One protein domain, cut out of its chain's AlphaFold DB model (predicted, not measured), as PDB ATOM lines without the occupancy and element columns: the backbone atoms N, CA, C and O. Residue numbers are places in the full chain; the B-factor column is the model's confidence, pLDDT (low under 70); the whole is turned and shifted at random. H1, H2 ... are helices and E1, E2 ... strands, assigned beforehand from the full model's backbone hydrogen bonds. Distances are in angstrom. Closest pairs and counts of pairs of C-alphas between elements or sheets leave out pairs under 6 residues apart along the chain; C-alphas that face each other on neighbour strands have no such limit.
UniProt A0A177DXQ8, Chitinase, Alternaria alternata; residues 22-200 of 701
ATOM      1  N   LEU A  22      -4.006 -18.892  21.974       59.56
ATOM      2  CA  LEU A  22      -4.963 -19.956  22.298       59.56
ATOM      3  C   LEU A  22      -6.288 -19.454  22.888       59.56
ATOM      4  O   LEU A  22      -7.257 -20.219  22.895       59.56
ATOM      5  N   GLU A  23      -6.347 -18.228  23.407       66.94
ATOM      6  CA  GLU A  23      -7.605 -17.576  23.788       66.94
ATOM      7  C   GLU A  23      -8.216 -16.860  22.579       66.94
ATOM      8  O   GLU A  23      -9.376 -17.131  22.269       66.94
ATOM      9  N   ASP A  24      -7.417 -16.121  21.804       65.31
ATOM     10  CA  ASP A  24      -7.846 -15.472  20.555       65.31
ATOM     11  C   ASP A  24      -8.412 -16.486  19.538       65.31
ATOM     12  O   ASP A  24      -9.464 -16.260  18.934       65.31
ATOM     13  N   LEU A  25      -7.782 -17.662  19.386       67.62
ATOM     14  CA  LEU A  25      -8.302 -18.741  18.534       67.62
ATOM     15  C   LEU A  25      -9.625 -19.327  19.053       67.62
ATOM     16  O   LEU A  25     -10.499 -19.663  18.252       67.62
ATOM     17  N   LYS A  26      -9.812 -19.439  20.376       71.12
ATOM     18  CA  LYS A  26     -11.085 -19.908  20.955       71.12
ATOM     19  C   LYS A  26     -12.184 -18.867  20.797       71.12
ATOM     20  O   LYS A  26     -13.323 -19.243  20.525       71.12
ATOM     21  N   GLU A  27     -11.864 -17.587  20.958       76.81
ATOM     22  CA  GLU A  27     -12.808 -16.496  20.740       76.81
ATOM     23  C   GLU A  27     -13.232 -16.453  19.265       76.81
ATOM     24  O   GLU A  27     -14.428 -16.517  18.979       76.81
ATOM     25  N   ALA A  28     -12.283 -16.547  18.328       69.38
ATOM     26  CA  ALA A  28     -12.565 -16.681  16.897       69.38
ATOM     27  C   ALA A  28     -13.414 -17.927  16.555       69.38
ATOM     28  O   ALA A  28     -14.339 -17.840  15.743       69.38
ATOM     29  N   GLU A  29     -13.175 -19.084  17.188       74.50
ATOM     30  CA  GLU A  29     -14.027 -20.275  17.030       74.50
ATOM     31  C   GLU A  29     -15.446 -20.090  17.599       74.50
ATOM     32  O   GLU A  29     -16.410 -20.657  17.070       74.50
ATOM     33  N   ILE A  30     -15.602 -19.326  18.683       76.19
ATOM     34  CA  ILE A  30     -16.906 -18.995  19.276       76.19
ATOM     35  C   ILE A  30     -17.659 -18.016  18.367       76.19
ATOM     36  O   ILE A  30     -18.839 -18.246  18.074       76.19
ATOM     37  N   GLU A  31     -16.989 -16.983  17.856       77.12
ATOM     38  CA  GLU A  31     -17.549 -16.032  16.895       77.12
ATOM     39  C   GLU A  31     -17.963 -16.714  15.588       77.12
ATOM     40  O   GLU A  31     -19.101 -16.547  15.143       77.12
ATOM     41  N   ASP A  32     -17.109 -17.561  15.010       74.69
ATOM     42  CA  ASP A  32     -17.426 -18.363  13.824       74.69
ATOM     43  C   ASP A  32     -18.633 -19.286  14.069       74.69
ATOM     44  O   ASP A  32     -19.552 -19.369  13.245       74.69
ATOM     45  N   ARG A  33     -18.710 -19.933  15.239       72.12
ATOM     46  CA  ARG A  33     -19.856 -20.767  15.634       72.12
ATOM     47  C   ARG A  33     -21.138 -19.942  15.780       72.12
ATOM     48  O   ARG A  33     -22.214 -20.402  15.367       72.12
ATOM     49  N   HIS A  34     -21.048 -18.727  16.314       76.81
ATOM     50  CA  HIS A  34     -22.162 -17.781  16.411       76.81
ATOM     51  C   HIS A  34     -22.605 -17.288  15.026       76.81
ATOM     52  O   HIS A  34     -23.802 -17.321  14.719       76.81
ATOM     53  N   LEU A  35     -21.665 -16.924  14.154       71.00
ATOM     54  CA  LEU A  35     -21.904 -16.486  12.781       71.00
ATOM     55  C   LEU A  35     -22.552 -17.601  11.948       71.00
ATOM     56  O   LEU A  35     -23.627 -17.402  11.378       71.00
ATOM     57  N   LYS A  36     -21.987 -18.815  11.965       75.50
ATOM     58  CA  LYS A  36     -22.569 -20.013  11.332       75.50
ATOM     59  C   LYS A  36     -23.981 -20.295  11.849       75.50
ATOM     60  O   LYS A  36     -24.851 -20.677  11.065       75.50
ATOM     61  N   THR A  37     -24.254 -20.064  13.133       77.00
ATOM     62  CA  THR A  37     -25.598 -20.229  13.715       77.00
ATOM     63  C   THR A  37     -26.579 -19.146  13.248       77.00
ATOM     64  O   THR A  37     -27.714 -19.474  12.892       77.00
ATOM     65  N   ARG A  38     -26.158 -17.876  13.167       78.25
ATOM     66  CA  ARG A  38     -26.968 -16.775  12.608       78.25
ATOM     67  C   ARG A  38     -27.291 -17.015  11.128       78.25
ATOM     68  O   ARG A  38     -28.460 -16.963  10.751       78.25
ATOM     69  N   ILE A  39     -26.298 -17.396  10.319       73.69
ATOM     70  CA  ILE A  39     -26.471 -17.743   8.897       73.69
ATOM     71  C   ILE A  39     -27.473 -18.897   8.723       73.69
ATOM     72  O   ILE A  39     -28.342 -18.829   7.854       73.69
ATOM     73  N   ARG A  40     -27.409 -19.942   9.563       73.31
ATOM     74  CA  ARG A  40     -28.382 -21.055   9.542       73.31
ATOM     75  C   ARG A  40     -29.809 -20.579   9.835       73.31
ATOM     76  O   ARG A  40     -30.718 -20.942   9.092       73.31
ATOM     77  N   LYS A  41     -30.011 -19.737  10.859       78.06
ATOM     78  CA  LYS A  41     -31.331 -19.157  11.177       78.06
ATOM     79  C   LYS A  41     -31.878 -18.328  10.007       78.06
ATOM     80  O   LYS A  41     -33.005 -18.563   9.580       78.06
ATOM     81  N   LEU A  42     -31.064 -17.437   9.435       77.69
ATOM     82  CA  LEU A  42     -31.454 -16.600   8.292       77.69
ATOM     83  C   LEU A  42     -31.804 -17.430   7.046       77.69
ATOM     84  O   LEU A  42     -32.804 -17.149   6.386       77.69
ATOM     85  N   ARG A  43     -31.053 -18.504   6.752       74.69
ATOM     86  CA  ARG A  43     -31.380 -19.432   5.652       74.69
ATOM     87  C   ARG A  43     -32.724 -20.137   5.860       74.69
ATOM     88  O   ARG A  43     -33.483 -20.254   4.903       74.69
ATOM     89  N   ILE A  44     -33.040 -20.576   7.080       78.31
ATOM     90  CA  ILE A  44     -34.337 -21.208   7.386       78.31
ATOM     91  C   ILE A  44     -35.485 -20.203   7.214       78.31
ATOM     92  O   ILE A  44     -36.481 -20.530   6.568       78.31
ATOM     93  N   VAL A  45     -35.333 -18.969   7.712       81.69
ATOM     94  CA  VAL A  45     -36.327 -17.891   7.538       81.69
ATOM     95  C   VAL A  45     -36.546 -17.576   6.053       81.69
ATOM     96  O   VAL A  45     -37.682 -17.580   5.588       81.69
ATOM     97  N   SER A  46     -35.465 -17.405   5.285       80.56
ATOM     98  CA  SER A  46     -35.515 -17.150   3.838       80.56
ATOM     99  C   SER A  46     -36.244 -18.258   3.065       80.56
ATOM    100  O   SER A  46     -37.124 -17.963   2.257       80.56
ATOM    101  N   ARG A  47     -35.955 -19.541   3.341       80.25
ATOM    102  CA  ARG A  47     -36.640 -20.673   2.683       80.25
ATOM    103  C   ARG A  47     -38.102 -20.807   3.097       80.25
ATOM    104  O   ARG A  47     -38.932 -21.153   2.262       80.25
ATOM    105  N   THR A  48     -38.424 -20.481   4.347       83.50
ATOM    106  CA  THR A  48     -39.807 -20.443   4.843       83.50
ATOM    107  C   THR A  48     -40.615 -19.369   4.109       83.50
ATOM    108  O   THR A  48     -41.698 -19.653   3.604       83.50
ATOM    109  N   LEU A  49     -40.062 -18.159   3.959       83.81
ATOM    110  CA  LEU A  49     -40.689 -17.076   3.196       83.81
ATOM    111  C   LEU A  49     -40.854 -17.437   1.708       83.81
ATOM    112  O   LEU A  49     -41.931 -17.254   1.145       83.81
ATOM    113  N   ALA A  50     -39.824 -18.019   1.086       79.94
ATOM    114  CA  ALA A  50     -39.879 -18.464  -0.309       79.94
ATOM    115  C   ALA A  50     -40.949 -19.548  -0.545       79.94
ATOM    116  O   ALA A  50     -41.614 -19.539  -1.583       79.94
ATOM    117  N   LEU A  51     -41.157 -20.456   0.420       84.94
ATOM    118  CA  LEU A  51     -42.235 -21.445   0.378       84.94
ATOM    119  C   LEU A  51     -43.616 -20.771   0.419       84.94
ATOM    120  O   LEU A  51     -44.452 -21.075  -0.430       84.94
ATOM    121  N   PHE A  52     -43.842 -19.827   1.341       87.44
ATOM    122  CA  PHE A  52     -45.111 -19.091   1.422       87.44
ATOM    123  C   PHE A  52     -45.418 -18.299   0.144       87.44
ATOM    124  O   PHE A  52     -46.533 -18.388  -0.365       87.44
ATOM    125  N   ILE A  53     -44.428 -17.601  -0.425       82.69
ATOM    126  CA  ILE A  53     -44.581 -16.879  -1.701       82.69
ATOM    127  C   ILE A  53     -44.904 -17.857  -2.842       82.69
ATOM    128  O   ILE A  53     -45.815 -17.611  -3.631       82.69
ATOM    129  N   SER A  54     -44.220 -19.005  -2.904       83.44
ATOM    130  CA  SER A  54     -44.483 -20.025  -3.931       83.44
ATOM    131  C   SER A  54     -45.909 -20.586  -3.835       83.44
ATOM    132  O   SER A  54     -46.560 -20.778  -4.859       83.44
ATOM    133  N   ILE A  55     -46.429 -20.796  -2.618       87.25
ATOM    134  CA  ILE A  55     -47.823 -21.213  -2.381       87.25
ATOM    135  C   ILE A  55     -48.806 -20.107  -2.800       87.25
ATOM    136  O   ILE A  55     -49.801 -20.400  -3.466       87.25
ATOM    137  N   ALA A  56     -48.512 -18.846  -2.467       83.25
ATOM    138  CA  ALA A  56     -49.344 -17.694  -2.817       83.25
ATOM    139  C   ALA A  56     -49.479 -17.478  -4.336       83.25
ATOM    140  O   ALA A  56     -50.509 -16.982  -4.780       83.25
ATOM    141  N   VAL A  57     -48.495 -17.901  -5.141       83.69
ATOM    142  CA  VAL A  57     -48.586 -17.921  -6.617       83.69
ATOM    143  C   VAL A  57     -49.247 -19.207  -7.135       83.69
ATOM    144  O   VAL A  57     -50.037 -19.169  -8.084       83.69
ATOM    145  N   LEU A  58     -48.960 -20.359  -6.520       88.12
ATOM    146  CA  LEU A  58     -49.481 -21.659  -6.956       88.12
ATOM    147  C   LEU A  58     -51.008 -21.761  -6.822       88.12
ATOM    148  O   LEU A  58     -51.664 -22.295  -7.713       88.12
ATOM    149  N   VAL A  59     -51.591 -21.248  -5.735       89.25
ATOM    150  CA  VAL A  59     -53.035 -21.387  -5.480       89.25
ATOM    151  C   VAL A  59     -53.894 -20.601  -6.495       89.25
ATOM    152  O   VAL A  59     -54.753 -21.225  -7.126       89.25
ATOM    153  N   PRO A  60     -53.673 -19.295  -6.761       85.06
ATOM    154  CA  PRO A  60     -54.441 -18.554  -7.768       85.06
ATOM    155  C   PRO A  60     -54.239 -19.071  -9.198       85.06
ATOM    156  O   PRO A  60     -55.198 -19.129  -9.973       85.06
ATOM    157  N   THR A  61     -53.019 -19.493  -9.559       84.88
ATOM    158  CA  THR A  61     -52.740 -20.074 -10.887       84.88
ATOM    159  C   THR A  61     -53.448 -21.418 -11.071       84.88
ATOM    160  O   THR A  61     -54.100 -21.614 -12.098       84.88
ATOM    161  N   ALA A  62     -53.424 -22.300 -10.066       91.12
ATOM    162  CA  ALA A  62     -54.149 -23.571 -10.078       91.12
ATOM    163  C   ALA A  62     -55.670 -23.374 -10.208       91.12
ATOM    164  O   ALA A  62     -56.300 -23.999 -11.062       91.12
ATOM    165  N   LEU A  63     -56.255 -22.471  -9.410       89.44
ATOM    166  CA  LEU A  63     -57.686 -22.147  -9.467       89.44
ATOM    167  C   LEU A  63     -58.086 -21.579 -10.835       89.44
ATOM    168  O   LEU A  63     -59.090 -22.003 -11.409       89.44
ATOM    169  N   THR A  64     -57.280 -20.668 -11.390       87.56
ATOM    170  CA  THR A  64     -57.516 -20.076 -12.718       87.56
ATOM    171  C   THR A  64     -57.469 -21.141 -13.820       87.56
ATOM    172  O   THR A  64     -58.375 -21.200 -14.652       87.56
ATOM    173  N   LEU A  65     -56.462 -22.024 -13.814       90.62
ATOM    174  CA  LEU A  65     -56.334 -23.104 -14.801       90.62
ATOM    175  C   LEU A  65     -57.458 -24.133 -14.689       90.62
ATOM    176  O   LEU A  65     -58.037 -24.506 -15.709       90.62
ATOM    177  N   TYR A  66     -57.808 -24.558 -13.472       93.12
ATOM    178  CA  TYR A  66     -58.938 -25.456 -13.236       93.12
ATOM    179  C   TYR A  66     -60.239 -24.859 -13.787       93.12
ATOM    180  O   TYR A  66     -60.988 -25.529 -14.507       93.12
ATOM    181  N   LYS A  67     -60.496 -23.573 -13.510       91.75
ATOM    182  CA  LYS A  67     -61.720 -22.910 -13.961       91.75
ATOM    183  C   LYS A  67     -61.751 -22.703 -15.473       91.75
ATOM    184  O   LYS A  67     -62.789 -22.941 -16.087       91.75
ATOM    185  N   PHE A  68     -60.624 -22.353 -16.090       92.50
ATOM    186  CA  PHE A  68     -60.488 -22.321 -17.548       92.50
ATOM    187  C   PHE A  68     -60.773 -23.691 -18.173       92.50
ATOM    188  O   PHE A  68     -61.640 -23.810 -19.038       92.50
ATOM    189  N   LEU A  69     -60.104 -24.745 -17.702       93.31
ATOM    190  CA  LEU A  69     -60.238 -26.094 -18.250       93.31
ATOM    191  C   LEU A  69     -61.656 -26.666 -18.128       93.31
ATOM    192  O   LEU A  69     -62.106 -27.328 -19.061       93.31
ATOM    193  N   SER A  70     -62.356 -26.379 -17.028       92.88
ATOM    194  CA  SER A  70     -63.734 -26.836 -16.780       92.88
ATOM    195  C   SER A  70     -64.820 -26.036 -17.510       92.88
ATOM    196  O   SER A  70     -65.924 -26.547 -17.669       92.88
ATOM    197  N   THR A  71     -64.541 -24.809 -17.968       92.94
ATOM    198  CA  THR A  71     -65.559 -23.929 -18.589       92.94
ATOM    199  C   THR A  71     -65.291 -23.578 -20.055       92.94
ATOM    200  O   THR A  71     -66.192 -23.096 -20.737       92.94
ATOM    201  N   ARG A  72     -64.089 -23.840 -20.590       91.00
ATOM    202  CA  ARG A  72     -63.710 -23.508 -21.982       91.00
ATOM    203  C   ARG A  72     -64.557 -24.175 -23.074       91.00
ATOM    204  O   ARG A  72     -64.496 -23.730 -24.213       91.00
ATOM    205  N   THR A  73     -65.310 -25.222 -22.743       90.75
ATOM    206  CA  THR A  73     -66.223 -25.945 -23.646       90.75
ATOM    207  C   THR A  73     -67.700 -25.605 -23.422       90.75
ATOM    208  O   THR A  73     -68.552 -26.141 -24.125       90.75
ATOM    209  N   ILE A  74     -68.024 -24.736 -22.459       91.19
ATOM    210  CA  ILE A  74     -69.399 -24.294 -22.197       91.19
ATOM    211  C   ILE A  74     -69.729 -23.154 -23.159       91.19
ATOM    212  O   ILE A  74     -68.985 -22.177 -23.237       91.19
ATOM    213  N   TYR A  75     -70.856 -23.267 -23.863       91.62
ATOM    214  CA  TYR A  75     -71.357 -22.239 -24.770       91.62
ATOM    215  C   TYR A  75     -72.643 -21.613 -24.227       91.62
ATOM    216  O   TYR A  75     -73.544 -22.319 -23.772       91.62
ATOM    217  N   ARG A  76     -72.737 -20.285 -24.305       89.44
ATOM    218  CA  ARG A  76     -73.949 -19.511 -24.006       89.44
ATOM    219  C   ARG A  76     -74.196 -18.512 -25.132       89.44
ATOM    220  O   ARG A  76     -73.253 -17.986 -25.727       89.44
ATOM    221  N   THR A  77     -75.467 -18.242 -25.407       89.19
ATOM    222  CA  THR A  77     -75.884 -17.171 -26.315       89.19
ATOM    223  C   THR A  77     -75.789 -15.842 -25.578       89.19
ATOM    224  O   THR A  77     -76.464 -15.653 -24.570       89.19
ATOM    225  N   VAL A  78     -74.961 -14.932 -26.081       87.56
ATOM    226  CA  VAL A  78     -74.728 -13.603 -25.505       87.56
ATOM    227  C   VAL A  78     -75.232 -12.541 -26.478       87.56
ATOM    228  O   VAL A  78     -74.907 -12.593 -27.666       87.56
ATOM    229  N   ALA A  79     -75.995 -11.566 -25.984       82.56
ATOM    230  CA  ALA A  79     -76.411 -10.409 -26.770       82.56
ATOM    231  C   ALA A  79     -75.264  -9.389 -26.876       82.56
ATOM    232  O   ALA A  79     -74.725  -8.936 -25.866       82.56
ATOM    233  N   LEU A  80     -74.879  -9.015 -28.098       74.12
ATOM    234  CA  LEU A  80     -73.921  -7.933 -28.328       74.12
ATOM    235  C   LEU A  80     -74.611  -6.558 -28.251       74.12
ATOM    236  O   LEU A  80     -75.796  -6.455 -28.571       74.12
ATOM    237  N   PRO A  81     -73.870  -5.469 -27.954       67.75
ATOM    238  CA  PRO A  81     -74.396  -4.098 -28.014       67.75
ATOM    239  C   PRO A  81     -74.975  -3.685 -29.379       67.75
ATOM    240  O   PRO A  81     -75.718  -2.717 -29.459       67.75
ATOM    241  N   SER A  82     -74.656  -4.420 -30.451       69.62
ATOM    242  CA  SER A  82     -75.228  -4.261 -31.796       69.62
ATOM    243  C   SER A  82     -76.611  -4.911 -31.980       69.62
ATOM    244  O   SER A  82     -77.107  -4.963 -33.102       69.62
ATOM    245  N   GLY A  83     -77.214  -5.470 -30.924       71.75
ATOM    246  CA  GLY A  83     -78.487  -6.201 -30.985       71.75
ATOM    247  C   GLY A  83     -78.380  -7.623 -31.554       71.75
ATOM    248  O   GLY A  83     -79.386  -8.316 -31.681       71.75
ATOM    249  N   GLN A  84     -77.170  -8.079 -31.893       78.75
ATOM    250  CA  GLN A  84     -76.927  -9.384 -32.506       78.75
ATOM    251  C   GLN A  84     -76.532 -10.425 -31.445       78.75
ATOM    252  O   GLN A  84     -75.624 -10.193 -30.648       78.75
ATOM    253  N   SER A  85     -77.190 -11.584 -31.442       84.12
ATOM    254  CA  SER A  85     -76.887 -12.685 -30.516       84.12
ATOM    255  C   SER A  85     -75.789 -13.596 -31.063       84.12
ATOM    256  O   SER A  85     -75.892 -14.084 -32.187       84.12
ATOM    257  N   VAL A  86     -74.760 -13.874 -30.258       87.38
ATOM    258  CA  VAL A  86     -73.630 -14.744 -30.628       87.38
ATOM    259  C   VAL A  86     -73.445 -15.845 -29.588       87.38
ATOM    260  O   VAL A  86     -73.333 -15.572 -28.394       87.38
ATOM    261  N   SER A  87     -73.377 -17.100 -30.043       89.88
ATOM    262  CA  SER A  87     -72.977 -18.227 -29.194       89.88
ATOM    263  C   SER A  87     -71.465 -18.205 -28.989       89.88
ATOM    264  O   SER A  87     -70.700 -18.209 -29.956       89.88
ATOM    265  N   ARG A  88     -71.020 -18.153 -27.732       90.50
ATOM    266  CA  ARG A  88     -69.597 -18.079 -27.371       90.50
ATOM    267  C   ARG A  88     -69.302 -18.814 -26.071       90.50
ATOM    268  O   ARG A  88     -70.218 -19.180 -25.344       90.50
ATOM    269  N   THR A  89     -68.018 -18.979 -25.771       91.75
ATOM    270  CA  THR A  89     -67.522 -19.476 -24.480       91.75
ATOM    271  C   THR A  89     -67.250 -18.303 -23.515       91.75
ATOM    272  O   THR A  89     -67.230 -17.145 -23.967       91.75
ATOM    273  N   PRO A  90     -67.020 -18.550 -22.205       90.56
ATOM    274  CA  PRO A  90     -66.764 -17.477 -21.237       90.56
ATOM    275  C   PRO A  90     -65.403 -16.781 -21.423       90.56
ATOM    276  O   PRO A  90     -65.109 -15.799 -20.745       90.56
ATOM    277  N   TRP A  91     -64.553 -17.269 -22.327       91.31
ATOM    278  CA  TRP A  91     -63.170 -16.816 -22.478       91.31
ATOM    279  C   TRP A  91     -62.968 -15.950 -23.727       91.31
ATOM    280  O   TRP A  91     -63.869 -15.786 -24.559       91.31
ATOM    281  N   ALA A  92     -61.781 -15.354 -23.849       87.00
ATOM    282  CA  ALA A  92     -61.397 -14.558 -25.008       87.00
ATOM    283  C   ALA A  92     -61.314 -15.419 -26.283       87.00
ATOM    284  O   ALA A  92     -60.890 -16.580 -26.253       87.00
ATOM    285  N   HIS A  93     -61.646 -14.834 -27.435       79.88
ATOM    286  CA  HIS A  93     -61.360 -15.475 -28.717       79.88
ATOM    287  C   HIS A  93     -59.834 -15.609 -28.878       79.88
ATOM    288  O   HIS A  93     -59.114 -14.625 -28.723       79.88
ATOM    289  N   ASN A  94     -59.338 -16.813 -29.177       82.62
ATOM    290  CA  ASN A  94     -57.905 -17.158 -29.149       82.62
ATOM    291  C   ASN A  94     -57.229 -16.928 -27.774       82.62
ATOM    292  O   ASN A  94     -56.153 -16.332 -27.691       82.62
ATOM    293  N   THR A  95     -57.858 -17.413 -26.695       86.19
ATOM    294  CA  THR A  95     -57.324 -17.338 -25.319       86.19
ATOM    295  C   THR A  95     -55.896 -17.890 -25.198       86.19
ATOM    296  O   THR A  95     -55.624 -19.047 -25.528       86.19
ATOM    297  N   ARG A  96     -54.985 -17.087 -24.639       86.12
ATOM    298  CA  ARG A  96     -53.580 -17.427 -24.375       86.12
ATOM    299  C   ARG A  96     -53.402 -17.949 -22.947       86.12
ATOM    300  O   ARG A  96     -53.126 -17.190 -22.024       86.12
ATOM    301  N   ALA A  97     -53.519 -19.264 -22.772       86.81
ATOM    302  CA  ALA A  97     -53.348 -19.914 -21.466       86.81
ATOM    303  C   ALA A  97     -51.884 -20.252 -21.099       86.81
ATOM    304  O   ALA A  97     -51.599 -20.552 -19.940       86.81
ATOM    305  N   TRP A  98     -50.948 -20.214 -22.060       80.38
ATOM    306  CA  TRP A  98     -49.553 -20.635 -21.845       80.38
ATOM    307  C   TRP A  98     -48.816 -19.908 -20.697       80.38
ATOM    308  O   TRP A  98     -48.102 -20.604 -19.972       80.38
ATOM    309  N   PRO A  99     -49.002 -18.590 -20.437       81.56
ATOM    310  CA  PRO A  99     -48.296 -17.927 -19.338       81.56
ATOM    311  C   PRO A  99     -48.730 -18.489 -17.984       81.56
ATOM    312  O   PRO A  99     -47.903 -18.744 -17.114       81.56
ATOM    313  N   THR A 100     -50.026 -18.765 -17.812       84.06
ATOM    314  CA  THR A 100     -50.560 -19.328 -16.568       84.06
ATOM    315  C   THR A 100     -50.086 -20.767 -16.343       84.06
ATOM    316  O   THR A 100     -49.778 -21.117 -15.206       84.06
ATOM    317  N   TYR A 101     -49.946 -21.583 -17.397       86.19
ATOM    318  CA  TYR A 101     -49.322 -22.912 -17.289       86.19
ATOM    319  C   TYR A 101     -47.848 -22.836 -16.870       86.19
ATOM    320  O   TYR A 101     -47.418 -23.607 -16.014       86.19
ATOM    321  N   MET A 102     -47.088 -21.893 -17.433       83.62
ATOM    322  CA  MET A 102     -45.690 -21.661 -17.065       83.62
ATOM    323  C   MET A 102     -45.563 -21.247 -15.591       83.62
ATOM    324  O   MET A 102     -44.818 -21.885 -14.848       83.62
ATOM    325  N   TYR A 103     -46.325 -20.242 -15.142       81.75
ATOM    326  CA  TYR A 103     -46.304 -19.802 -13.742       81.75
ATOM    327  C   TYR A 103     -46.744 -20.903 -12.770       81.75
ATOM    328  O   TYR A 103     -46.113 -21.074 -11.729       81.75
ATOM    329  N   PHE A 104     -47.764 -21.694 -13.121       88.06
ATOM    330  CA  PHE A 104     -48.173 -22.861 -12.337       88.06
ATOM    331  C   PHE A 104     -47.033 -23.884 -12.199       88.06
ATOM    332  O   PHE A 104     -46.731 -24.317 -11.089       88.06
ATOM    333  N   GLY A 105     -46.355 -24.232 -13.301       84.25
ATOM    334  CA  GLY A 105     -45.226 -25.170 -13.284       84.25
ATOM    335  C   GLY A 105     -44.047 -24.669 -12.445       84.25
ATOM    336  O   GLY A 105     -43.535 -25.397 -11.593       84.25
ATOM    337  N   VAL A 106     -43.661 -23.403 -12.623       81.44
ATOM    338  CA  VAL A 106     -42.602 -22.744 -11.839       81.44
ATOM    339  C   VAL A 106     -42.946 -22.722 -10.348       81.44
ATOM    340  O   VAL A 106     -42.104 -23.075  -9.517       81.44
ATOM    341  N   ALA A 107     -44.176 -22.347  -9.991       83.31
ATOM    342  CA  ALA A 107     -44.622 -22.294  -8.603       83.31
ATOM    343  C   ALA A 107     -44.681 -23.696  -7.971       83.31
ATOM    344  O   ALA A 107     -44.201 -23.876  -6.854       83.31
ATOM    345  N   ALA A 108     -45.167 -24.709  -8.696       87.38
ATOM    346  CA  ALA A 108     -45.219 -26.094  -8.228       87.38
ATOM    347  C   ALA A 108     -43.821 -26.664  -7.924       87.38
ATOM    348  O   ALA A 108     -43.600 -27.216  -6.843       87.38
ATOM    349  N   VAL A 109     -42.849 -26.471  -8.826       85.75
ATOM    350  CA  VAL A 109     -41.456 -26.896  -8.592       85.75
ATOM    351  C   VAL A 109     -40.819 -26.092  -7.450       85.75
ATOM    352  O   VAL A 109     -40.111 -26.662  -6.617       85.75
ATOM    353  N   SER A 110     -41.124 -24.795  -7.335       84.00
ATOM    354  CA  SER A 110     -40.630 -23.947  -6.238       84.00
ATOM    355  C   SER A 110     -41.167 -24.379  -4.868       84.00
ATOM    356  O   SER A 110     -40.397 -24.436  -3.907       84.00
ATOM    357  N   VAL A 111     -42.452 -24.746  -4.765       87.88
ATOM    358  CA  VAL A 111     -43.033 -25.333  -3.544       87.88
ATOM    359  C   VAL A 111     -42.326 -26.646  -3.200       87.88
ATOM    360  O   VAL A 111     -41.872 -26.808  -2.067       87.88
ATOM    361  N   LEU A 112     -42.157 -27.550  -4.172       87.31
ATOM    362  CA  LEU A 112     -41.527 -28.856  -3.957       87.31
ATOM    363  C   LEU A 112     -40.070 -28.748  -3.474       87.31
ATOM    364  O   LEU A 112     -39.685 -29.443  -2.531       87.31
ATOM    365  N   LEU A 113     -39.260 -27.879  -4.084       82.88
ATOM    366  CA  LEU A 113     -37.841 -27.724  -3.741       82.88
ATOM    367  C   LEU A 113     -37.628 -27.015  -2.396       82.88
ATOM    368  O   LEU A 113     -36.785 -27.444  -1.601       82.88
ATOM    369  N   ASN A 114     -38.414 -25.975  -2.090       82.69
ATOM    370  CA  ASN A 114     -38.340 -25.324  -0.778       82.69
ATOM    371  C   ASN A 114     -38.860 -26.251   0.334       82.69
ATOM    372  O   ASN A 114     -38.218 -26.343   1.381       82.69
ATOM    373  N   PHE A 115     -39.936 -27.013   0.094       86.12
ATOM    374  CA  PHE A 115     -40.418 -28.031   1.034       86.12
ATOM    375  C   PHE A 115     -39.381 -29.141   1.257       86.12
ATOM    376  O   PHE A 115     -39.052 -29.439   2.403       86.12
ATOM    377  N   THR A 116     -38.806 -29.701   0.185       83.88
ATOM    378  CA  THR A 116     -37.728 -30.703   0.271       83.88
ATOM    379  C   THR A 116     -36.549 -30.164   1.078       83.88
ATOM    380  O   THR A 116     -36.096 -30.830   2.003       83.88
ATOM    381  N   THR A 117     -36.109 -28.928   0.817       79.94
ATOM    382  CA  THR A 117     -35.028 -28.281   1.579       79.94
ATOM    383  C   THR A 117     -35.374 -28.149   3.065       79.94
ATOM    384  O   THR A 117     -34.566 -28.532   3.911       79.94
ATOM    385  N   MET A 118     -36.574 -27.662   3.407       81.56
ATOM    386  CA  MET A 118     -37.038 -27.568   4.800       81.56
ATOM    387  C   MET A 118     -37.137 -28.942   5.478       81.56
ATOM    388  O   MET A 118     -36.799 -29.074   6.653       81.56
ATOM    389  N   PHE A 119     -37.551 -29.975   4.744       83.31
ATOM    390  CA  PHE A 119     -37.617 -31.347   5.238       83.31
ATOM    391  C   PHE A 119     -36.218 -31.942   5.459       83.31
ATOM    392  O   PHE A 119     -35.985 -32.564   6.493       83.31
ATOM    393  N   SER A 120     -35.251 -31.684   4.569       81.31
ATOM    394  CA  SER A 120     -33.862 -32.145   4.705       81.31
ATOM    395  C   SER A 120     -33.171 -31.637   5.975       81.31
ATOM    396  O   SER A 120     -32.368 -32.374   6.543       81.31
ATOM    397  N   TYR A 121     -33.521 -30.447   6.489       74.25
ATOM    398  CA  TYR A 121     -33.017 -29.965   7.787       74.25
ATOM    399  C   TYR A 121     -33.379 -30.885   8.969       74.25
ATOM    400  O   TYR A 121     -32.651 -30.886   9.960       74.25
ATOM    401  N   LYS A 122     -34.426 -31.722   8.866       78.69
ATOM    402  CA  LYS A 122     -34.756 -32.738   9.885       78.69
ATOM    403  C   LYS A 122     -33.800 -33.941   9.896       78.69
ATOM    404  O   LYS A 122     -33.780 -34.673  10.876       78.69
ATOM    405  N   PHE A 123     -33.010 -34.146   8.837       79.94
ATOM    406  CA  PHE A 123     -32.141 -35.322   8.653       79.94
ATOM    407  C   PHE A 123     -30.639 -34.996   8.684       79.94
ATOM    408  O   PHE A 123     -29.821 -35.838   8.309       79.94
ATOM    409  N   GLY A 124     -30.276 -33.788   9.124       76.81
ATOM    410  CA  GLY A 124     -28.891 -33.346   9.290       76.81
ATOM    411  C   GLY A 124     -28.478 -32.209   8.351       76.81
ATOM    412  O   GLY A 124     -28.981 -32.055   7.238       76.81
ATOM    413  N   ILE A 125     -27.520 -31.405   8.821       70.00
ATOM    414  CA  ILE A 125     -27.069 -30.165   8.164       70.00
ATOM    415  C   ILE A 125     -26.445 -30.439   6.787       70.00
ATOM    416  O   ILE A 125     -26.644 -29.666   5.856       70.00
ATOM    417  N   GLU A 126     -25.727 -31.550   6.640       74.25
ATOM    418  CA  GLU A 126     -25.080 -31.945   5.386       74.25
ATOM    419  C   GLU A 126     -26.103 -32.208   4.268       74.25
ATOM    420  O   GLU A 126     -26.031 -31.602   3.198       74.25
ATOM    421  N   LYS A 127     -27.144 -33.003   4.555       73.75
ATOM    422  CA  LYS A 127     -28.251 -33.270   3.620       73.75
ATOM    423  C   LYS A 127     -29.020 -31.993   3.270       73.75
ATOM    424  O   LYS A 127     -29.392 -31.794   2.115       73.75
ATOM    425  N   ALA A 128     -29.214 -31.103   4.243       71.44
ATOM    426  CA  ALA A 128     -29.838 -29.800   4.019       71.44
ATOM    427  C   ALA A 128     -28.992 -28.871   3.131       71.44
ATOM    428  O   ALA A 128     -29.549 -28.151   2.303       71.44
ATOM    429  N   ASN A 129     -27.661 -28.908   3.250       73.12
ATOM    430  CA  ASN A 129     -26.765 -28.153   2.372       73.12
ATOM    431  C   ASN A 129     -26.842 -28.662   0.924       73.12
ATOM    432  O   ASN A 129     -27.002 -27.844   0.022       73.12
ATOM    433  N   VAL A 130     -26.817 -29.983   0.699       78.38
ATOM    434  CA  VAL A 130     -26.961 -30.575  -0.649       78.38
ATOM    435  C   VAL A 130     -28.300 -30.179  -1.288       78.38
ATOM    436  O   VAL A 130     -28.320 -29.652  -2.402       78.38
ATOM    437  N   ALA A 131     -29.417 -30.324  -0.563       75.31
ATOM    438  CA  ALA A 131     -30.737 -29.890  -1.037       75.31
ATOM    439  C   ALA A 131     -30.809 -28.369  -1.294       75.31
ATOM    440  O   ALA A 131     -31.425 -27.915  -2.264       75.31
ATOM    441  N   SER A 132     -30.133 -27.569  -0.460       72.19
ATOM    442  CA  SER A 132     -30.059 -26.116  -0.627       72.19
ATOM    443  C   SER A 132     -29.223 -25.696  -1.838       72.19
ATOM    444  O   SER A 132     -29.517 -24.638  -2.391       72.19
ATOM    445  N   VAL A 133     -28.214 -26.460  -2.275       76.88
ATOM    446  CA  VAL A 133     -27.470 -26.154  -3.514       76.88
ATOM    447  C   VAL A 133     -28.404 -26.287  -4.714       76.88
ATOM    448  O   VAL A 133     -28.613 -25.304  -5.418       76.88
ATOM    449  N   VAL A 134     -29.066 -27.441  -4.870       75.62
ATOM    450  CA  VAL A 134     -30.036 -27.690  -5.957       75.62
ATOM    451  C   VAL A 134     -31.131 -26.619  -5.981       75.62
ATOM    452  O   VAL A 134     -31.415 -26.027  -7.023       75.62
ATOM    453  N   THR A 135     -31.695 -26.301  -4.814       72.06
ATOM    454  CA  THR A 135     -32.744 -25.278  -4.690       72.06
ATOM    455  C   THR A 135     -32.223 -23.867  -4.980       72.06
ATOM    456  O   THR A 135     -32.971 -23.045  -5.506       72.06
ATOM    457  N   SER A 136     -30.952 -23.560  -4.698       74.12
ATOM    458  CA  SER A 136     -30.341 -22.264  -5.048       74.12
ATOM    459  C   SER A 136     -30.088 -22.145  -6.548       74.12
ATOM    460  O   SER A 136     -30.434 -21.119  -7.124       74.12
ATOM    461  N   THR A 137     -29.574 -23.194  -7.195       75.44
ATOM    462  CA  THR A 137     -29.407 -23.236  -8.655       75.44
ATOM    463  C   THR A 137     -30.751 -23.062  -9.360       75.44
ATOM    464  O   THR A 137     -30.873 -22.224 -10.249       75.44
ATOM    465  N   PHE A 138     -31.800 -23.758  -8.904       75.06
ATOM    466  CA  PHE A 138     -33.153 -23.550  -9.424       75.06
ATOM    467  C   PHE A 138     -33.687 -22.136  -9.140       75.06
ATOM    468  O   PHE A 138     -34.324 -21.546 -10.005       75.06
ATOM    469  N   SER A 139     -33.396 -21.556  -7.968       69.44
ATOM    470  CA  SER A 139     -33.781 -20.170  -7.645       69.44
ATOM    471  C   SER A 139     -33.135 -19.162  -8.607       69.44
ATOM    472  O   SER A 139     -33.810 -18.238  -9.046       69.44
ATOM    473  N   TRP A 140     -31.866 -19.358  -8.981       73.81
ATOM    474  CA  TRP A 140     -31.168 -18.531  -9.974       73.81
ATOM    475  C   TRP A 140     -31.719 -18.709 -11.391       73.81
ATOM    476  O   TRP A 140     -31.983 -17.718 -12.066       73.81
ATOM    477  N   ILE A 141     -31.968 -19.950 -11.822       75.44
ATOM    478  CA  ILE A 141     -32.623 -20.238 -13.111       75.44
ATOM    479  C   ILE A 141     -34.011 -19.581 -13.160       75.44
ATOM    480  O   ILE A 141     -34.373 -18.975 -14.167       75.44
ATOM    481  N   ASN A 142     -34.767 -19.642 -12.062       67.44
ATOM    482  CA  ASN A 142     -36.072 -19.003 -11.947       67.44
ATOM    483  C   ASN A 142     -35.967 -17.467 -11.927       67.44
ATOM    484  O   ASN A 142     -36.787 -16.802 -12.547       67.44
ATOM    485  N   LEU A 143     -34.959 -16.876 -11.277       71.44
ATOM    486  CA  LEU A 143     -34.735 -15.425 -11.306       71.44
ATOM    487  C   LEU A 143     -34.460 -14.937 -12.736       71.44
ATOM    488  O   LEU A 143     -35.116 -14.009 -13.201       71.44
ATOM    489  N   ILE A 144     -33.554 -15.610 -13.451       70.94
ATOM    490  CA  ILE A 144     -33.232 -15.321 -14.858       70.94
ATOM    491  C   ILE A 144     -34.475 -15.521 -15.738       70.94
ATOM    492  O   ILE A 144     -34.801 -14.659 -16.551       70.94
ATOM    493  N   GLY A 145     -35.217 -16.613 -15.531       67.62
ATOM    494  CA  GLY A 145     -36.472 -16.890 -16.229       67.62
ATOM    495  C   GLY A 145     -37.535 -15.812 -16.003       67.62
ATOM    496  O   GLY A 145     -38.130 -15.341 -16.966       67.62
ATOM    497  N   ASN A 146     -37.734 -15.357 -14.761       68.00
ATOM    498  CA  ASN A 146     -38.649 -14.255 -14.453       68.00
ATOM    499  C   ASN A 146     -38.189 -12.938 -15.073       68.00
ATOM    500  O   ASN A 146     -39.037 -12.181 -15.527       68.00
ATOM    501  N   LEU A 147     -36.884 -12.665 -15.133       66.00
ATOM    502  CA  LEU A 147     -36.350 -11.452 -15.751       66.00
ATOM    503  C   LEU A 147     -36.610 -11.452 -17.269       66.00
ATOM    504  O   LEU A 147     -37.133 -10.475 -17.801       66.00
ATOM    505  N   VAL A 148     -36.389 -12.585 -17.946       69.00
ATOM    506  CA  VAL A 148     -36.776 -12.785 -19.357       69.00
ATOM    507  C   VAL A 148     -38.291 -12.642 -19.548       69.00
ATOM    508  O   VAL A 148     -38.734 -11.941 -20.458       69.00
ATOM    509  N   VAL A 149     -39.100 -13.259 -18.682       62.44
ATOM    510  CA  VAL A 149     -40.567 -13.161 -18.731       62.44
ATOM    511  C   VAL A 149     -41.043 -11.729 -18.484       62.44
ATOM    512  O   VAL A 149     -41.967 -11.301 -19.165       62.44
ATOM    513  N   TRP A 150     -40.404 -10.961 -17.600       66.00
ATOM    514  CA  TRP A 150     -40.692  -9.540 -17.383       66.00
ATOM    515  C   TRP A 150     -40.343  -8.690 -18.604       66.00
ATOM    516  O   TRP A 150     -41.157  -7.861 -19.006       66.00
ATOM    517  N   CYS A 151     -39.197  -8.920 -19.252       58.41
ATOM    518  CA  CYS A 151     -38.853  -8.245 -20.507       58.41
ATOM    519  C   CYS A 151     -39.869  -8.561 -21.621       58.41
ATOM    520  O   CYS A 151     -40.344  -7.652 -22.307       58.41
ATOM    521  N   VAL A 152     -40.264  -9.830 -21.766       61.00
ATOM    522  CA  VAL A 152     -41.284 -10.263 -22.737       61.00
ATOM    523  C   VAL A 152     -42.664  -9.695 -22.388       61.00
ATOM    524  O   VAL A 152     -43.359  -9.203 -23.273       61.00
ATOM    525  N   ALA A 153     -43.059  -9.697 -21.113       56.44
ATOM    526  CA  ALA A 153     -44.328  -9.150 -20.644       56.44
ATOM    527  C   ALA A 153     -44.390  -7.626 -20.806       56.44
ATOM    528  O   ALA A 153     -45.410  -7.119 -21.255       56.44
ATOM    529  N   ALA A 154     -43.305  -6.894 -20.538       55.50
ATOM    530  CA  ALA A 154     -43.216  -5.457 -20.790       55.50
ATOM    531  C   ALA A 154     -43.300  -5.135 -22.294       55.50
ATOM    532  O   ALA A 154     -43.987  -4.188 -22.686       55.50
ATOM    533  N   GLY A 155     -42.664  -5.947 -23.147       54.97
ATOM    534  CA  GLY A 155     -42.787  -5.855 -24.605       54.97
ATOM    535  C   GLY A 155     -44.214  -6.122 -25.100       54.97
ATOM    536  O   GLY A 155     -44.762  -5.332 -25.869       54.97
ATOM    537  N   LEU A 156     -44.854  -7.188 -24.609       55.16
ATOM    538  CA  LEU A 156     -46.242  -7.533 -24.937       55.16
ATOM    539  C   LEU A 156     -47.240  -6.499 -24.398       55.16
ATOM    540  O   LEU A 156     -48.143  -6.104 -25.127       55.16
ATOM    541  N   TYR A 157     -47.046  -5.992 -23.179       52.66
ATOM    542  CA  TYR A 157     -47.864  -4.934 -22.583       52.66
ATOM    543  C   TYR A 157     -47.763  -3.629 -23.383       52.66
ATOM    544  O   TYR A 157     -48.788  -3.022 -23.695       52.66
ATOM    545  N   ARG A 158     -46.555  -3.228 -23.816       51.78
ATOM    546  CA  ARG A 158     -46.379  -2.104 -24.756       51.78
ATOM    547  C   ARG A 158     -47.091  -2.360 -26.096       51.78
ATOM    548  O   ARG A 158     -47.698  -1.438 -26.633       51.78
ATOM    549  N   ALA A 159     -47.080  -3.592 -26.607       52.78
ATOM    550  CA  ALA A 159     -47.760  -3.953 -27.854       52.78
ATOM    551  C   ALA A 159     -49.301  -4.047 -27.735       52.78
ATOM    552  O   ALA A 159     -50.006  -3.773 -28.709       52.78
ATOM    553  N   GLU A 160     -49.843  -4.418 -26.571       51.94
ATOM    554  CA  GLU A 160     -51.290  -4.559 -26.328       51.94
ATOM    555  C   GLU A 160     -51.946  -3.285 -25.775       51.94
ATOM    556  O   GLU A 160     -53.130  -3.056 -26.043       51.94
ATOM    557  N   LYS A 161     -51.185  -2.374 -25.149       48.12
ATOM    558  CA  LYS A 161     -51.638  -1.001 -24.849       48.12
ATOM    559  C   LYS A 161     -52.096  -0.262 -26.118       48.12
ATOM    560  O   LYS A 161     -53.069   0.484 -26.072       48.12
ATOM    561  N   ASN A 162     -51.488  -0.571 -27.265       49.78
ATOM    562  CA  ASN A 162     -51.865  -0.052 -28.586       49.78
ATOM    563  C   ASN A 162     -53.111  -0.734 -29.208       49.78
ATOM    564  O   ASN A 162     -53.429  -0.481 -30.368       49.78
ATOM    565  N   LYS A 163     -53.817  -1.620 -28.481       51.31
ATOM    566  CA  LYS A 163     -54.983  -2.392 -28.973       51.31
ATOM    567  C   LYS A 163     -56.240  -2.249 -28.098       51.31
ATOM    568  O   LYS A 163     -57.037  -3.183 -27.988       51.31
ATOM    569  N   ASN A 164     -56.439  -1.074 -27.496       51.41
ATOM    570  CA  ASN A 164     -57.660  -0.682 -26.770       51.41
ATOM    571  C   ASN A 164     -58.136  -1.706 -25.713       51.41
ATOM    572  O   ASN A 164     -59.319  -2.042 -25.646       51.41
ATOM    573  N   GLY A 165     -57.215  -2.216 -24.888       54.03
ATOM    574  CA  GLY A 165     -57.548  -2.964 -23.667       54.03
ATOM    575  C   GLY A 165     -58.132  -4.371 -23.860       54.03
ATOM    576  O   GLY A 165     -58.669  -4.941 -22.910       54.03
ATOM    577  N   LYS A 166     -58.037  -4.957 -25.058       57.91
ATOM    578  CA  LYS A 166     -58.452  -6.347 -25.317       57.91
ATOM    579  C   LYS A 166     -57.313  -7.331 -25.018       57.91
ATOM    580  O   LYS A 166     -56.681  -7.833 -25.946       57.91
ATOM    581  N   SER A 167     -57.059  -7.611 -23.736       67.38
ATOM    582  CA  SER A 167     -56.235  -8.774 -23.369       67.38
ATOM    583  C   SER A 167     -56.953 -10.073 -23.756       67.38
ATOM    584  O   SER A 167     -58.162 -10.219 -23.559       67.38
ATOM    585  N   ASN A 168     -56.173 -11.021 -24.282       78.81
ATOM    586  CA  ASN A 168     -56.596 -12.392 -24.559       78.81
ATOM    587  C   ASN A 168     -55.931 -13.419 -23.617       78.81
ATOM    588  O   ASN A 168     -56.047 -14.620 -23.860       78.81
ATOM    589  N   ASP A 169     -55.196 -12.992 -22.588       83.62
ATOM    590  CA  ASP A 169     -54.642 -13.888 -21.563       83.62
ATOM    591  C   ASP A 169     -55.668 -14.156 -20.441       83.62
ATOM    592  O   ASP A 169     -56.652 -13.433 -20.298       83.62
ATOM    593  N   LEU A 170     -55.469 -15.217 -19.651       84.88
ATOM    594  CA  LEU A 170     -56.452 -15.650 -18.644       84.88
ATOM    595  C   LEU A 170     -56.655 -14.676 -17.469       84.88
ATOM    596  O   LEU A 170     -57.694 -14.764 -16.820       84.88
ATOM    597  N   TRP A 171     -55.686 -13.808 -17.175       83.06
ATOM    598  CA  TRP A 171     -55.694 -12.882 -16.034       83.06
ATOM    599  C   TRP A 171     -56.115 -11.473 -16.470       83.06
ATOM    600  O   TRP A 171     -56.883 -10.806 -15.784       83.06
ATOM    601  N   GLY A 172     -55.682 -11.030 -17.653       79.38
ATOM    602  CA  GLY A 172     -56.187  -9.799 -18.254       79.38
ATOM    603  C   GLY A 172     -57.645  -9.916 -18.720       79.38
ATOM    604  O   GLY A 172     -58.398  -8.944 -18.624       79.38
ATOM    605  N   TRP A 173     -58.090 -11.097 -19.177       85.50
ATOM    606  CA  TRP A 173     -59.481 -11.304 -19.601       85.50
ATOM    607  C   TRP A 173     -60.478 -11.228 -18.437       85.50
ATOM    608  O   TRP A 173     -61.488 -10.540 -18.569       85.50
ATOM    609  N   THR A 174     -60.211 -11.884 -17.305       85.81
ATOM    610  CA  THR A 174     -61.099 -11.938 -16.120       85.81
ATOM    611  C   THR A 174     -61.422 -10.558 -15.549       85.81
ATOM    612  O   THR A 174     -62.566 -10.310 -15.180       85.81
ATOM    613  N   CYS A 175     -60.464  -9.630 -15.541       82.25
ATOM    614  CA  CYS A 175     -60.680  -8.244 -15.104       82.25
ATOM    615  C   CYS A 175     -61.195  -7.303 -16.223       82.25
ATOM    616  O   CYS A 175     -61.499  -6.130 -15.983       82.25
ATOM    617  N   SER A 176     -61.309  -7.783 -17.467       83.06
ATOM    618  CA  SER A 176     -61.646  -6.942 -18.622       83.06
ATOM    619  C   SER A 176     -63.098  -6.438 -18.621       83.06
ATOM    620  O   SER A 176     -64.004  -6.990 -17.990       83.06
ATOM    621  N   ALA A 177     -63.363  -5.390 -19.407       81.06
ATOM    622  CA  ALA A 177     -64.734  -4.989 -19.732       81.06
ATOM    623  C   ALA A 177     -65.492  -6.075 -20.527       81.06
ATOM    624  O   ALA A 177     -66.711  -6.178 -20.416       81.06
ATOM    625  N   GLY A 178     -64.779  -6.916 -21.288       82.44
ATOM    626  CA  GLY A 178     -65.362  -8.008 -22.073       82.44
ATOM    627  C   GLY A 178     -65.927  -9.137 -21.209       82.44
ATOM    628  O   GLY A 178     -67.024  -9.610 -21.487       82.44
ATOM    629  N   ALA A 179     -65.223  -9.524 -20.143       85.69
ATOM    630  CA  ALA A 179     -65.718 -10.495 -19.166       85.69
ATOM    631  C   ALA A 179     -66.907  -9.942 -18.362       85.69
ATOM    632  O   ALA A 179     -67.918 -10.625 -18.202       85.69
ATOM    633  N   ARG A 180     -66.842  -8.669 -17.940       85.00
ATOM    634  CA  ARG A 180     -67.962  -7.986 -17.264       85.00
ATOM    635  C   ARG A 180     -69.232  -7.939 -18.117       85.00
ATOM    636  O   ARG A 180     -70.314  -8.186 -17.594       85.00
ATOM    637  N   ALA A 181     -69.104  -7.671 -19.417       84.75
ATOM    638  CA  ALA A 181     -70.240  -7.598 -20.338       84.75
ATOM    639  C   ALA A 181     -70.982  -8.936 -20.523       84.75
ATOM    640  O   ALA A 181     -72.160  -8.907 -20.857       84.75
ATOM    641  N   ILE A 182     -70.317 -10.078 -20.297       88.06
ATOM    642  CA  ILE A 182     -70.896 -11.427 -20.453       88.06
ATOM    643  C   ILE A 182     -71.157 -12.132 -19.110       88.06
ATOM    644  O   ILE A 182     -71.453 -13.326 -19.060       88.06
ATOM    645  N   GLN A 183     -70.992 -11.424 -17.987       90.69
ATOM    646  CA  GLN A 183     -71.072 -12.023 -16.653       90.69
ATOM    647  C   GLN A 183     -72.465 -12.595 -16.351       90.69
ATOM    648  O   GLN A 183     -72.571 -13.578 -15.619       90.69
ATOM    649  N   LYS A 184     -73.535 -12.012 -16.900       88.19
ATOM    650  CA  LYS A 184     -74.913 -12.433 -16.603       88.19
ATOM    651  C   LYS A 184     -75.211 -13.815 -17.183       88.19
ATOM    652  O   LYS A 184     -75.828 -14.641 -16.521       88.19
ATOM    653  N   GLU A 185     -74.705 -14.088 -18.379       90.81
ATOM    654  CA  GLU A 185     -74.945 -15.313 -19.143       90.81
ATOM    655  C   GLU A 185     -74.135 -16.503 -18.608       90.81
ATOM    656  O   GLU A 185     -74.524 -17.653 -18.806       90.81
ATOM    657  N   PHE A 186     -73.033 -16.226 -17.903       90.56
ATOM    658  CA  PHE A 186     -72.130 -17.227 -17.331       90.56
ATOM    659  C   PHE A 186     -72.114 -17.257 -15.795       90.56
ATOM    660  O   PHE A 186     -71.285 -17.960 -15.231       90.56
ATOM    661  N   VAL A 187     -73.013 -16.556 -15.091       86.12
ATOM    662  CA  VAL A 187     -72.968 -16.426 -13.615       86.12
ATOM    663  C   VAL A 187     -72.980 -17.766 -12.858       86.12
ATOM    664  O   VAL A 187     -72.326 -17.896 -11.827       86.12
ATOM    665  N   GLY A 188     -73.663 -18.790 -13.386       84.25
ATOM    666  CA  GLY A 188     -73.639 -20.151 -12.828       84.25
ATOM    667  C   GLY A 188     -72.370 -20.950 -13.165       84.25
ATOM    668  O   GLY A 188     -72.046 -21.915 -12.477       84.25
ATOM    669  N   ASP A 189     -71.635 -20.537 -14.199       88.88
ATOM    670  CA  ASP A 189     -70.457 -21.227 -14.726       88.88
ATOM    671  C   ASP A 189     -69.141 -20.584 -14.251       88.88
ATOM    672  O   ASP A 189     -68.186 -21.310 -13.981       88.88
ATOM    673  N   ILE A 190     -69.059 -19.252 -14.114       89.31
ATOM    674  CA  ILE A 190     -67.894 -18.493 -13.620       89.31
ATOM    675  C   ILE A 190     -68.285 -17.088 -13.111       89.31
ATOM    676  O   ILE A 190     -69.066 -16.372 -13.729       89.31
ATOM    677  N   ASP A 191     -67.674 -16.672 -11.999       90.19
ATOM    678  CA  ASP A 191     -67.744 -15.313 -11.442       90.19
ATOM    679  C   ASP A 191     -66.413 -14.594 -11.718       90.19
ATOM    680  O   ASP A 191     -65.419 -14.790 -11.015       90.19
ATOM    681  N   PHE A 192     -66.363 -13.797 -12.783       87.50
ATOM    682  CA  PHE A 192     -65.161 -13.079 -13.197       87.50
ATOM    683  C   PHE A 192     -64.710 -12.047 -12.157       87.50
ATOM    684  O   PHE A 192     -63.507 -11.861 -11.988       87.50
ATOM    685  N   GLY A 193     -65.638 -11.429 -11.417       81.88
ATOM    686  CA  GLY A 193     -65.314 -10.471 -10.355       81.88
ATOM    687  C   GLY A 193     -64.564 -11.134  -9.200       81.88
ATOM    688  O   GLY A 193     -63.505 -10.662  -8.783       81.88
ATOM    689  N   ARG A 194     -65.049 -12.290  -8.737       85.12
ATOM    690  CA  ARG A 194     -64.370 -13.082  -7.703       85.12
ATOM    691  C   ARG A 194     -63.000 -13.586  -8.154       85.12
ATOM    692  O   ARG A 194     -62.068 -13.555  -7.355       85.12
ATOM    693  N   TYR A 195     -62.857 -14.038  -9.401       83.50
ATOM    694  CA  TYR A 195     -61.556 -14.495  -9.909       83.50
ATOM    695  C   TYR A 195     -60.577 -13.332 -10.124       83.50
ATOM    696  O   TYR A 195     -59.417 -13.469  -9.746       83.50
ATOM    697  N   CYS A 196     -61.043 -12.174 -10.606       81.44
ATOM    698  CA  CYS A 196     -60.238 -10.954 -10.695       81.44
ATOM    699  C   CYS A 196     -59.700 -10.532  -9.313       81.44
ATOM    700  O   CYS A 196     -58.502 -10.324  -9.165       81.44
ATOM    701  N   ASN A 197     -60.537 -10.535  -8.265       80.94
ATOM    702  CA  ASN A 197     -60.107 -10.214  -6.895       80.94
ATOM    703  C   ASN A 197     -59.102 -11.224  -6.299       80.94
ATOM    704  O   ASN A 197     -58.273 -10.851  -5.474       80.94
ATOM    705  N   VAL A 198     -59.165 -12.503  -6.695       79.88
ATOM    706  CA  VAL A 198     -58.186 -13.536  -6.290       79.88
ATOM    707  C   VAL A 198     -56.854 -13.387  -7.040       79.88
ATOM    708  O   VAL A 198     -55.812 -13.783  -6.524       79.88
ATOM    709  N   GLN A 199     -56.884 -12.824  -8.248       72.56
ATOM    710  CA  GLN A 199     -55.710 -12.568  -9.086       72.56
ATOM    711  C   GLN A 199     -55.024 -11.232  -8.739       72.56
ATOM    712  O   GLN A 199     -53.798 -11.163  -8.754       72.56
ATOM    713  N   PHE A 200     -55.801 -10.206  -8.377       71.06
ATOM    714  CA  PHE A 200     -55.349  -8.845  -8.066       71.06
ATOM    715  C   PHE A 200     -55.950  -8.341  -6.736       71.06
ATOM    716  O   PHE A 200     -56.832  -7.476  -6.726       71.06
TER     717      PHE A 200
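AT A GLANCE: This is residues 22 to 200 of the 701 residues of the protein "Chitinase" of Alternaria alternata (UniProt A0A177DXQ8). Three long helices run lengthwise, with H2 packed along the later part of H1 and H3 folding back from H2 as a helical hairpin whose later half leaves H2. Residues 22 to 39 of H1 stick out alone at one end, and the body without them spans 69 by 34 by 21 A; the small hairpin of E1 and E2 lies at the other end, and the short helices H4, H5 and H6 cluster near the later part of H1. The printed part has 179 residues, with six named helices and two named strands in the order H1, E1, E2, H2, H3, H4, H5, H6; the sheet E1 - E2 is antiparallel and the class is mostly helix. The whole is only just loose, close to extended, with a radius of gyration of the C-alphas of 23.5 A and spans of 92 by 33 by 22 A.

HOW THE PARTS SIT: Start with H1, residues 22 to 71, whose residues 44 to 65 alone touch H2, residues 98 to 123; their closest C-alphas, Leu 58 and Ala 107, are 5.2 A apart. These two run opposite ways at a steep tilt of 36 degrees, only just past shallow. Between them in the chain, look for the hairpin of E1, residues 76 to 79, and E2, residues 85 to 88: N 76 and O 88 are within hydrogen-bond range at 2.9 A, as are N 88 and O 76 at 3.0 A. Next, H3, residues 125 to 161, touches H2 with residues 127 to 142 alone, closest at the C-alphas of Ser 120 and Ala 128, 4.7 A; this helical hairpin has a shallow tilt of 17 degrees, opposite ways. H1 and H3 are near each other, with 5 pairs of C-alphas within 10 A. H6, residues 192 to 199, only just touches H1, with 3 pairs of C-alphas within 8 A, the closest being Pro 60 and Gln 199 at 6.3 A. H4, residues 170 to 174, touches H6 at the C-alphas of Thr 174 and Phe 192, 5.1 A. H5, residues 177 to 181, only just touches H6, with 3 pairs within 8 A, the closest C-alphas being Ala 179 and Phe 192, 6.5 A. Every O i to N i+4 pair is within hydrogen-bond range in H3, H5 and H6, against 44 of 46 in H1, 20 of 22 in H2 and 0 of 1 in H4, where 0 of 2 O i to N i+3 pairs are.

IN THESE COORDINATES: Find C-alpha 22 at (-4.963, -19.956, 22.298); from there H1 runs 73.2 A to C-alpha 71. H2 measures 38.1 A and H3 50.4 A, ending at C-alpha 161 at (-51.638, -1.001, -24.849). H6 ends at C-alpha 199, at (-55.710, -12.568, -9.086).

THE WHOLE: The C-alphas of Leu 22 and Gly 83 are the two farthest apart, 91.8 A. The printed part has no cut, and no link is long. Look for pLDDT under 70 at 32 residues, among them residues 145 to 167; the mean of the printed part is 78.5.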